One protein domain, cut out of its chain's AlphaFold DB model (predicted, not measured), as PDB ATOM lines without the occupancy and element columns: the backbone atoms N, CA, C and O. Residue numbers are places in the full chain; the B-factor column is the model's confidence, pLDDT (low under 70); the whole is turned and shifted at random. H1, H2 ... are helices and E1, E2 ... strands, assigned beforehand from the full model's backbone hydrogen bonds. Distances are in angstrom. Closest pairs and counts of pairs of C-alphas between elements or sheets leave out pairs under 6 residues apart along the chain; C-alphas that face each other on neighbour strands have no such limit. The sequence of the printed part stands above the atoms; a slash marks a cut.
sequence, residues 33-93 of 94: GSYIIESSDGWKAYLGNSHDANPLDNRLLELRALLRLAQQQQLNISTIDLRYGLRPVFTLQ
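This is residues 33 to 93 of the 94 residues of an uncharacterized protein of Ktedonobacteraceae bacterium (UniProt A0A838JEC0). A small sheet of four strands has one long helix, H1, slantwise over one face, while its other face is bare. Two hairpins, E1 with E2 and E3 with E4, lie side by side to make the sheet, and the chain passes through H1 between them. The printed part has 61 residues, with one named helix and four named strands in the order E1, E2, H1, E3, E4; the class is mixed, helices and strands. The sheet is mixed, in the order E1, E2, E3, E4, with E2 and E3 parallel and the other neighbours antiparallel. The whole is compact, with a radius of gyration of the C-alphas of 11.1 A, yet elongated, spanning 33 by 19 by 15 A.

Find C-alpha 34 at (-45.748, -41.269, 23.363); there E1 begins, and it runs through residues 34 to 39 over 15.8 A. Next come E2, residues 44 to 46, 6.7 A long, and then H1, residues 56 to 72. Look for C-alpha 56 at (-38.330, -37.679, 29.405); from there H1 runs 24.4 A to C-alpha 72 at (-20.177, -49.971, 18.738). E3 follows at residues 77 to 81, 11.4 A long. E4, residues 89 to 92, is 10.5 A long and ends at C-alpha 92 at (-33.051, -54.934, 14.167).

Begin with the sheet, whose edge strands are E1 and E4. In the hairpin of E1 and E2, antiparallel at 161 degrees, N 45 and O 37 are 2.8 A apart, within hydrogen-bond range. E2 and E3 are parallel at 9 degrees, and N 46 and O 80 are within hydrogen-bond range at 2.8 A. In the hairpin of E3 and E4, antiparallel at 167 degrees, look at N 81 and O 89, within hydrogen-bond range at 2.8 A. E1 and E4 are apart. H1 is on the sheet at a height over the sheet of 10.1 A, two layers with the helix on one face. It lies over E2 and E3, and only just not over E1, on which 2 of its C-alphas fall. On the local plane it stands at 35 degrees to E2, slantwise to the strands. The closest C-alphas of H1 and E3 are those of Ala 70 and Ile 77, 7.3 A apart; those of H1 and E2 are Leu 63 and Ala 45, 7.8 A apart. E2, H1 and E3 form a strand-helix-strand unit, two parallel neighbour strands with a helix between, and its crossover is left-handed. In H1 every O i to N i+4 pair is within hydrogen-bond range.

The two C-alphas farthest apart are those of His 51 and Gln 74, at 33.6 A. The printed part has no cut. The links E1 to E2 and H1 to E3 are tight, those from E2 to H1 and E3 to E4 are short, and no link is long. The mean pLDDT of the printed part is 88.7; look for low confidence at residues 85 to 86, which are under 70.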
ATOM      1  N   GLY A  33     -50.495 -41.243  24.779       80.12
ATOM      2  CA  GLY A  33     -49.520 -40.874  23.765       80.12
ATOM      3  C   GLY A  33     -48.092 -41.296  24.090       80.12
ATOM      4  O   GLY A  33     -47.797 -41.797  25.170       80.12
ATOM      5  N   SER A  34     -47.181 -41.082  23.147       87.56
ATOM      6  CA  SER A  34     -45.748 -41.269  23.363       87.56
ATOM      7  C   SER A  34     -44.975 -40.121  22.739       87.56
ATOM      8  O   SER A  34     -45.265 -39.695  21.622       87.56
ATOM      9  N   TYR A  35     -43.924 -39.679  23.419       91.62
ATOM     10  CA  TYR A  35     -42.823 -39.006  22.752       91.62
ATOM     11  C   TYR A  35     -42.147 -40.008  21.817       91.62
ATOM     12  O   TYR A  35     -41.876 -41.150  22.202       91.62
ATOM     13  N   ILE A  36     -41.917 -39.593  20.579       93.00
ATOM     14  CA  ILE A  36     -41.318 -40.405  19.528       93.00
ATOM     15  C   ILE A  36     -40.114 -39.656  18.981       93.00
ATOM     16  O   ILE A  36     -40.211 -38.479  18.626       93.00
ATOM     17  N   ILE A  37     -38.984 -40.356  18.908       93.50
ATOM     18  CA  ILE A  37     -37.834 -39.934  18.116       93.50
ATOM     19  C   ILE A  37     -37.815 -40.736  16.827       93.50
ATOM     20  O   ILE A  37     -37.816 -41.962  16.856       93.50
ATOM     21  N   GLU A  38     -37.753 -40.039  15.704       92.31
ATOM     22  CA  GLU A  38     -37.588 -40.634  14.382       92.31
ATOM     23  C   GLU A  38     -36.285 -40.139  13.765       92.31
ATOM     24  O   GLU A  38     -36.034 -38.931  13.700       92.31
ATOM     25  N   SER A  39     -35.446 -41.083  13.355       88.06
ATOM     26  CA  SER A  39     -34.184 -40.804  12.674       88.06
ATOM     27  C   SER A  39     -34.383 -40.490  11.197       88.06
ATOM     28  O   SER A  39     -35.372 -40.899  10.591       88.06
ATOM     29  N   SER A  40     -33.397 -39.828  10.587       86.06
ATOM     30  CA  SER A  40     -33.318 -39.687   9.127       86.06
ATOM     31  C   SER A  40     -33.314 -41.024   8.389       86.06
ATOM     32  O   SER A  40     -33.785 -41.094   7.258       86.06
ATOM     33  N   ASP A  41     -32.813 -42.071   9.043       82.62
ATOM     34  CA  ASP A  41     -32.612 -43.397   8.462       82.62
ATOM     35  C   ASP A  41     -33.811 -44.326   8.742       82.62
ATOM     36  O   ASP A  41     -33.757 -45.532   8.510       82.62
ATOM     37  N   GLY A  42     -34.914 -43.764   9.251       86.50
ATOM     38  CA  GLY A  42     -36.213 -44.425   9.380       86.50
ATOM     39  C   GLY A  42     -36.433 -45.222  10.667       86.50
ATOM     40  O   GLY A  42     -37.564 -45.637  10.923       86.50
ATOM     41  N   TRP A  43     -35.415 -45.413  11.513       91.69
ATOM     42  CA  TRP A  43     -35.622 -46.042  12.822       91.69
ATOM     43  C   TRP A  43     -36.390 -45.124  13.777       91.69
ATOM     44  O   TRP A  43     -36.240 -43.895  13.728       91.69
ATOM     45  N   LYS A  44     -37.188 -45.729  14.666       94.50
ATOM     46  CA  LYS A  44     -38.033 -45.018  15.644       94.50
ATOM     47  C   LYS A  44     -37.750 -45.438  17.085       94.50
ATOM     48  O   LYS A  44     -37.569 -46.619  17.359       94.50
ATOM     49  N   ALA A  45     -37.765 -44.488  18.017       94.12
ATOM     50  CA  ALA A  45     -37.738 -44.748  19.453       94.12
ATOM     51  C   ALA A  45     -39.005 -44.223  20.134       94.12
ATOM     52  O   ALA A  45     -39.349 -43.052  19.982       94.12
ATOM     53  N   TYR A  46     -39.658 -45.078  20.917       93.69
ATOM     54  CA  TYR A  46     -40.835 -44.751  21.717       93.69
ATOM     55  C   TYR A  46     -40.408 -44.489  23.155       93.69
ATOM     56  O   TYR A  46     -39.912 -45.382  23.842       93.69
ATOM     57  N   LEU A  47     -40.572 -43.247  23.598       92.19
ATOM     58  CA  LEU A  47     -40.053 -42.763  24.874       92.19
ATOM     59  C   LEU A  47     -41.120 -42.690  25.965       92.19
ATOM     60  O   LEU A  47     -40.805 -42.252  27.060       92.19
ATOM     61  N   GLY A  48     -42.354 -43.109  25.691       89.50
ATOM     62  CA  GLY A  48     -43.444 -43.052  26.660       89.50
ATOM     63  C   GLY A  48     -44.079 -41.678  26.774       89.50
ATOM     64  O   GLY A  48     -43.794 -40.768  25.994       89.50
ATOM     65  N   ASN A  49     -45.013 -41.559  27.701       88.00
ATOM     66  CA  ASN A  49     -45.897 -40.416  27.832       88.00
ATOM     67  C   ASN A  49     -45.312 -39.342  28.777       88.00
ATOM     68  O   ASN A  49     -44.221 -39.490  29.343       88.00
ATOM     69  N   SER A  50     -46.024 -38.222  28.915       84.19
ATOM     70  CA  SER A  50     -45.635 -37.093  29.777       84.19
ATOM     71  C   SER A  50     -45.846 -37.346  31.274       84.19
ATOM     72  O   SER A  50     -45.293 -36.617  32.091       84.19
ATOM     73  N   HIS A  51     -46.606 -38.382  31.626       84.88
ATOM     74  CA  HIS A  51     -46.979 -38.769  32.987       84.88
ATOM     75  C   HIS A  51     -46.152 -39.942  33.537       84.88
ATOM     76  O   HIS A  51     -46.371 -40.379  34.666       84.88
ATOM     77  N   ASP A  52     -45.219 -40.475  32.752       83.38
ATOM     78  CA  ASP A  52     -44.392 -41.599  33.165       83.38
ATOM     79  C   ASP A  52     -43.475 -41.234  34.335       83.38
ATOM     80  O   ASP A  52     -42.882 -40.156  34.393       83.38
ATOM     81  N   ALA A  53     -43.295 -42.196  35.243       86.12
ATOM     82  CA  ALA A  53     -42.483 -42.021  36.445       86.12
ATOM     83  C   ALA A  53     -40.996 -41.749  36.151       86.12
ATOM     84  O   ALA A  53     -40.319 -41.131  36.971       86.12
ATOM     85  N   ASN A  54     -40.478 -42.212  35.004       85.94
ATOM     86  CA  ASN A  54     -39.137 -41.863  34.535       85.94
ATOM     87  C   ASN A  54     -39.237 -40.633  33.616       85.94
ATOM     88  O   ASN A  54     -39.815 -40.755  32.535       85.94
ATOM     89  N   PRO A  55     -38.689 -39.462  33.994       88.62
ATOM     90  CA  PRO A  55     -38.782 -38.253  33.182       88.62
ATOM     91  C   PRO A  55     -38.244 -38.434  31.756       88.62
ATOM     92  O   PRO A  55     -37.343 -39.237  31.504       88.62
ATOM     93  N   LEU A  56     -38.766 -37.648  30.808       88.12
ATOM     94  CA  LEU A  56     -38.330 -37.679  29.405       88.12
ATOM     95  C   LEU A  56     -36.805 -37.530  29.263       88.12
ATOM     96  O   LEU A  56     -36.191 -38.306  28.538       88.12
ATOM     97  N   ASP A  57     -36.192 -36.604  29.999       89.75
ATOM     98  CA  ASP A  57     -34.748 -36.347  29.941       89.75
ATOM     99  C   ASP A  57     -33.906 -37.583  30.282       89.75
ATOM    100  O   ASP A  57     -32.932 -37.883  29.590       89.75
ATOM    101  N   ASN A  58     -34.308 -38.356  31.293       90.62
ATOM    102  CA  ASN A  58     -33.622 -39.598  31.653       90.62
ATOM    103  C   ASN A  58     -33.722 -40.632  30.529       90.62
ATOM    104  O   ASN A  58     -32.729 -41.256  30.159       90.62
ATOM    105  N   ARG A  59     -34.898 -40.758  29.914       90.31
ATOM    106  CA  ARG A  59     -35.117 -41.679  28.790       90.31
ATOM    107  C   ARG A  59     -34.348 -41.256  27.541       90.31
ATOM    108  O   ARG A  59     -33.872 -42.106  26.796       90.31
ATOM    109  N   LEU A  60     -34.143 -39.956  27.331       91.06
ATOM    110  CA  LEU A  60     -33.259 -39.445  26.280       91.06
ATOM    111  C   LEU A  60     -31.787 -39.800  26.545       91.06
ATOM    112  O   LEU A  60     -31.053 -40.129  25.608       91.06
ATOM    113  N   LEU A  61     -31.344 -39.772  27.806       91.12
ATOM    114  CA  LEU A  61     -30.004 -40.236  28.184       91.12
ATOM    115  C   LEU A  61     -29.843 -41.746  27.957       91.12
ATOM    116  O   LEU A  61     -28.827 -42.166  27.395       91.12
ATOM    117  N   GLU A  62     -30.845 -42.544  28.328       90.06
ATOM    118  CA  GLU A  62     -30.883 -43.991  28.076       90.06
ATOM    119  C   GLU A  62     -30.843 -44.301  26.575       90.06
ATOM    120  O   GLU A  62     -29.994 -45.077  26.128       90.06
ATOM    121  N   LEU A  63     -31.675 -43.625  25.772       91.94
ATOM    122  CA  LEU A  63     -31.660 -43.748  24.315       91.94
ATOM    123  C   LEU A  63     -30.266 -43.457  23.755       91.94
ATOM    124  O   LEU A  63     -29.737 -44.229  22.958       91.94
ATOM    125  N   ARG A  64     -29.632 -42.361  24.185       91.50
ATOM    126  CA  ARG A  64     -28.285 -42.001  23.729       91.50
ATOM    127  C   ARG A  64     -27.257 -43.087  24.058       91.50
ATOM    128  O   ARG A  64     -26.357 -43.329  23.251       91.50
ATOM    129  N   ALA A  65     -27.356 -43.714  25.229       90.81
ATOM    130  CA  ALA A  65     -26.472 -44.809  25.614       90.81
ATOM    131  C   ALA A  65     -26.697 -46.054  24.738       90.81
ATOM    132  O   ALA A  65     -25.723 -46.625  24.246       90.81
ATOM    133  N   LEU A  66     -27.956 -46.418  24.472       90.12
ATOM    134  CA  LEU A  66     -28.315 -47.537  23.593       90.12
ATOM    135  C   LEU A  66     -27.849 -47.319  22.154       90.12
ATOM    136  O   LEU A  66     -27.264 -48.221  21.567       90.12
ATOM    137  N   LEU A  67     -28.029 -46.118  21.601       90.69
ATOM    138  CA  LEU A  67     -27.563 -45.795  20.249       90.69
ATOM    139  C   LEU A  67     -26.040 -45.881  20.137       90.69
ATOM    140  O   LEU A  67     -25.521 -46.394  19.148       90.69
ATOM    141  N   ARG A  68     -25.309 -45.433  21.165       91.44
ATOM    142  CA  ARG A  68     -23.849 -45.595  21.213       91.44
ATOM    143  C   ARG A  68     -23.456 -47.072  21.241       91.44
ATOM    144  O   ARG A  68     -22.526 -47.455  20.540       91.44
ATOM    145  N   LEU A  69     -24.152 -47.883  22.035       90.50
ATOM    146  CA  LEU A  69     -23.897 -49.318  22.120       90.50
ATOM    147  C   LEU A  69     -24.185 -50.019  20.785       90.50
ATOM    148  O   LEU A  69     -23.359 -50.794  20.313       90.50
ATOM    149  N   ALA A  70     -25.316 -49.700  20.154       90.19
ATOM    150  CA  ALA A  70     -25.686 -50.207  18.839       90.19
ATOM    151  C   ALA A  70     -24.634 -49.846  17.784       90.19
ATOM    152  O   ALA A  70     -24.203 -50.714  17.033       90.19
ATOM    153  N   GLN A  71     -24.142 -48.604  17.792       89.50
ATOM    154  CA  GLN A  71     -23.060 -48.173  16.906       89.50
ATOM    155  C   GLN A  71     -21.770 -48.976  17.135       89.50
ATOM    156  O   GLN A  71     -21.144 -49.413  16.174       89.50
ATOM    157  N   GLN A  72     -21.373 -49.187  18.394       91.62
ATOM    158  CA  GLN A  72     -20.177 -49.971  18.738       91.62
ATOM    159  C   GLN A  72     -20.287 -51.430  18.287       91.62
ATOM    160  O   GLN A  72     -19.295 -52.015  17.863       91.62
ATOM    161  N   GLN A  73     -21.486 -52.001  18.372       91.50
ATOM    162  CA  GLN A  73     -21.777 -53.376  17.971       91.50
ATOM    163  C   GLN A  73     -22.183 -53.507  16.498       91.50
ATOM    164  O   GLN A  73     -22.512 -54.604  16.061       91.50
ATOM    165  N   GLN A  74     -22.170 -52.407  15.738       90.50
ATOM    166  CA  GLN A  74     -22.590 -52.371  14.335       90.50
ATOM    167  C   GLN A  74     -24.013 -52.927  14.118       90.50
ATOM    168  O   GLN A  74     -24.302 -53.558  13.104       90.50
ATOM    169  N   LEU A  75     -24.914 -52.689  15.076       89.12
ATOM    170  CA  LEU A  75     -26.313 -53.102  14.998       89.12
ATOM    171  C   LEU A  75     -27.113 -52.131  14.132       89.12
ATOM    172  O   LEU A  75     -27.090 -50.920  14.358       89.12
ATOM    173  N   ASN A  76     -27.886 -52.677  13.196       90.25
ATOM    174  CA  ASN A  76     -28.825 -51.898  12.402       90.25
ATOM    175  C   ASN A  76     -30.197 -51.857  13.094       90.25
ATOM    176  O   ASN A  76     -30.968 -52.809  13.013       90.25
ATOM    177  N   ILE A  77     -30.480 -50.785  13.832       91.19
ATOM    178  CA  ILE A  77     -31.698 -50.645  14.643       91.19
ATOM    179  C   ILE A  77     -32.909 -50.316  13.760       91.19
ATOM    180  O   ILE A  77     -32.843 -49.455  12.888       91.19
ATOM    181  N   SER A  78     -34.048 -50.958  14.030       93.81
ATOM    182  CA  SER A  78     -35.349 -50.600  13.449       93.81
ATOM    183  C   SER A  78     -36.224 -49.851  14.456       93.81
ATOM    184  O   SER A  78     -36.684 -48.741  14.183       93.81
ATOM    185  N   THR A  79     -36.405 -50.406  15.658       94.00
ATOM    186  CA  THR A  79     -37.167 -49.751  16.729       94.00
ATOM    187  C   THR A  79     -36.475 -49.850  18.080       94.00
ATOM    188  O   THR A  79     -35.742 -50.803  18.335       94.00
ATOM    189  N   ILE A  80     -36.733 -48.876  18.955       93.50
ATOM    190  CA  ILE A  80     -36.390 -48.899  20.383       93.50
ATOM    191  C   ILE A  80     -37.653 -48.549  21.176       93.50
ATOM    192  O   ILE A  80     -38.356 -47.598  20.846       93.50
ATOM    193  N   ASP A  81     -37.948 -49.290  22.233       92.06
ATOM    194  CA  ASP A  81     -39.073 -49.049  23.127       92.06
ATOM    195  C   ASP A  81     -38.568 -48.896  24.563       92.06
ATOM    196  O   ASP A  81     -38.027 -49.837  25.149       92.06
ATOM    197  N   LEU A  82     -38.722 -47.686  25.108       91.12
ATOM    198  CA  LEU A  82     -38.330 -47.312  26.472       91.12
ATOM    199  C   LEU A  82     -39.535 -47.164  27.409       91.12
ATOM    200  O   LEU A  82     -39.400 -46.670  28.528       91.12
ATOM    201  N   ARG A  83     -40.731 -47.583  26.979       86.00
ATOM    202  CA  ARG A  83     -41.964 -47.444  27.772       86.00
ATOM    203  C   ARG A  83     -42.021 -48.406  28.957       86.00
ATOM    204  O   ARG A  83     -42.749 -48.169  29.910       86.00
ATOM    205  N   TYR A  84     -41.227 -49.474  28.928       73.38
ATOM    206  CA  TYR A  84     -41.235 -50.537  29.937       73.38
ATOM    207  C   TYR A  84     -40.212 -50.326  31.071       73.38
ATOM    208  O   TYR A  84     -39.732 -51.287  31.678       73.38
ATOM    209  N   GLY A  85     -39.868 -49.070  31.380       68.25
ATOM    210  CA  GLY A  85     -38.930 -48.727  32.453       68.25
ATOM    211  C   GLY A  85     -37.509 -49.233  32.172       68.25
ATOM    212  O   GLY A  85     -36.983 -49.033  31.086       68.25
ATOM    213  N   LEU A  86     -36.890 -49.926  33.137       68.25
ATOM    214  CA  LEU A  86     -35.480 -50.369  33.077       68.25
ATOM    215  C   LEU A  86     -35.188 -51.492  32.059       68.25
ATOM    216  O   LEU A  86     -34.099 -52.069  32.068       68.25
ATOM    217  N   ARG A  87     -36.158 -51.864  31.223       80.25
ATOM    218  CA  ARG A  87     -36.035 -52.946  30.240       80.25
ATOM    219  C   ARG A  87     -36.262 -52.392  28.836       80.25
ATOM    220  O   ARG A  87     -37.349 -52.581  28.290       80.25
ATOM    221  N   PRO A  88     -35.263 -51.711  28.254       84.25
ATOM    222  CA  PRO A  88     -35.352 -51.281  26.870       84.25
ATOM    223  C   PRO A  88     -35.476 -52.498  25.954       84.25
ATOM    224  O   PRO A  88     -34.732 -53.473  26.088       84.25
ATOM    225  N   VAL A  89     -36.406 -52.429  25.007       90.06
ATOM    226  CA  VAL A  89     -36.562 -53.429  23.944       90.06
ATOM    227  C   VAL A  89     -36.166 -52.779  22.630       90.06
ATOM    228  O   VAL A  89     -36.500 -51.624  22.389       90.06
ATOM    229  N   PHE A  90     -35.456 -53.496  21.767       91.75
ATOM    230  CA  PHE A  90     -35.149 -53.016  20.426       91.75
ATOM    231  C   PHE A  90     -35.332 -54.122  19.395       91.75
ATOM    232  O   PHE A  90     -35.261 -55.309  19.711       91.75
ATOM    233  N   THR A  91     -35.565 -53.715  18.154       93.88
ATOM    234  CA  THR A  91     -35.590 -54.606  16.994       93.88
ATOM    235  C   THR A  91     -34.508 -54.196  16.007       93.88
ATOM    236  O   THR A  91     -34.081 -53.037  15.981       93.88
ATOM    237  N   LEU A  92     -34.052 -55.153  15.205       91.56
ATOM    238  CA  LEU A  92     -33.051 -54.934  14.167       91.56
ATOM    239  C   LEU A  92     -33.716 -54.937  12.790       91.56
ATOM    240  O   LEU A  92     -34.706 -55.640  12.581       91.56
ATOM    241  N   GLN A  93     -33.175 -54.155  11.863       86.50
ATOM    242  CA  GLN A  93     -33.502 -54.289  10.445       86.50
ATOM    243  C   GLN A  93     -32.935 -55.623   9.932       86.50
ATOM    244  O   GLN A  93     -31.838 -56.015  10.341       86.50
TER     245      GLN A  93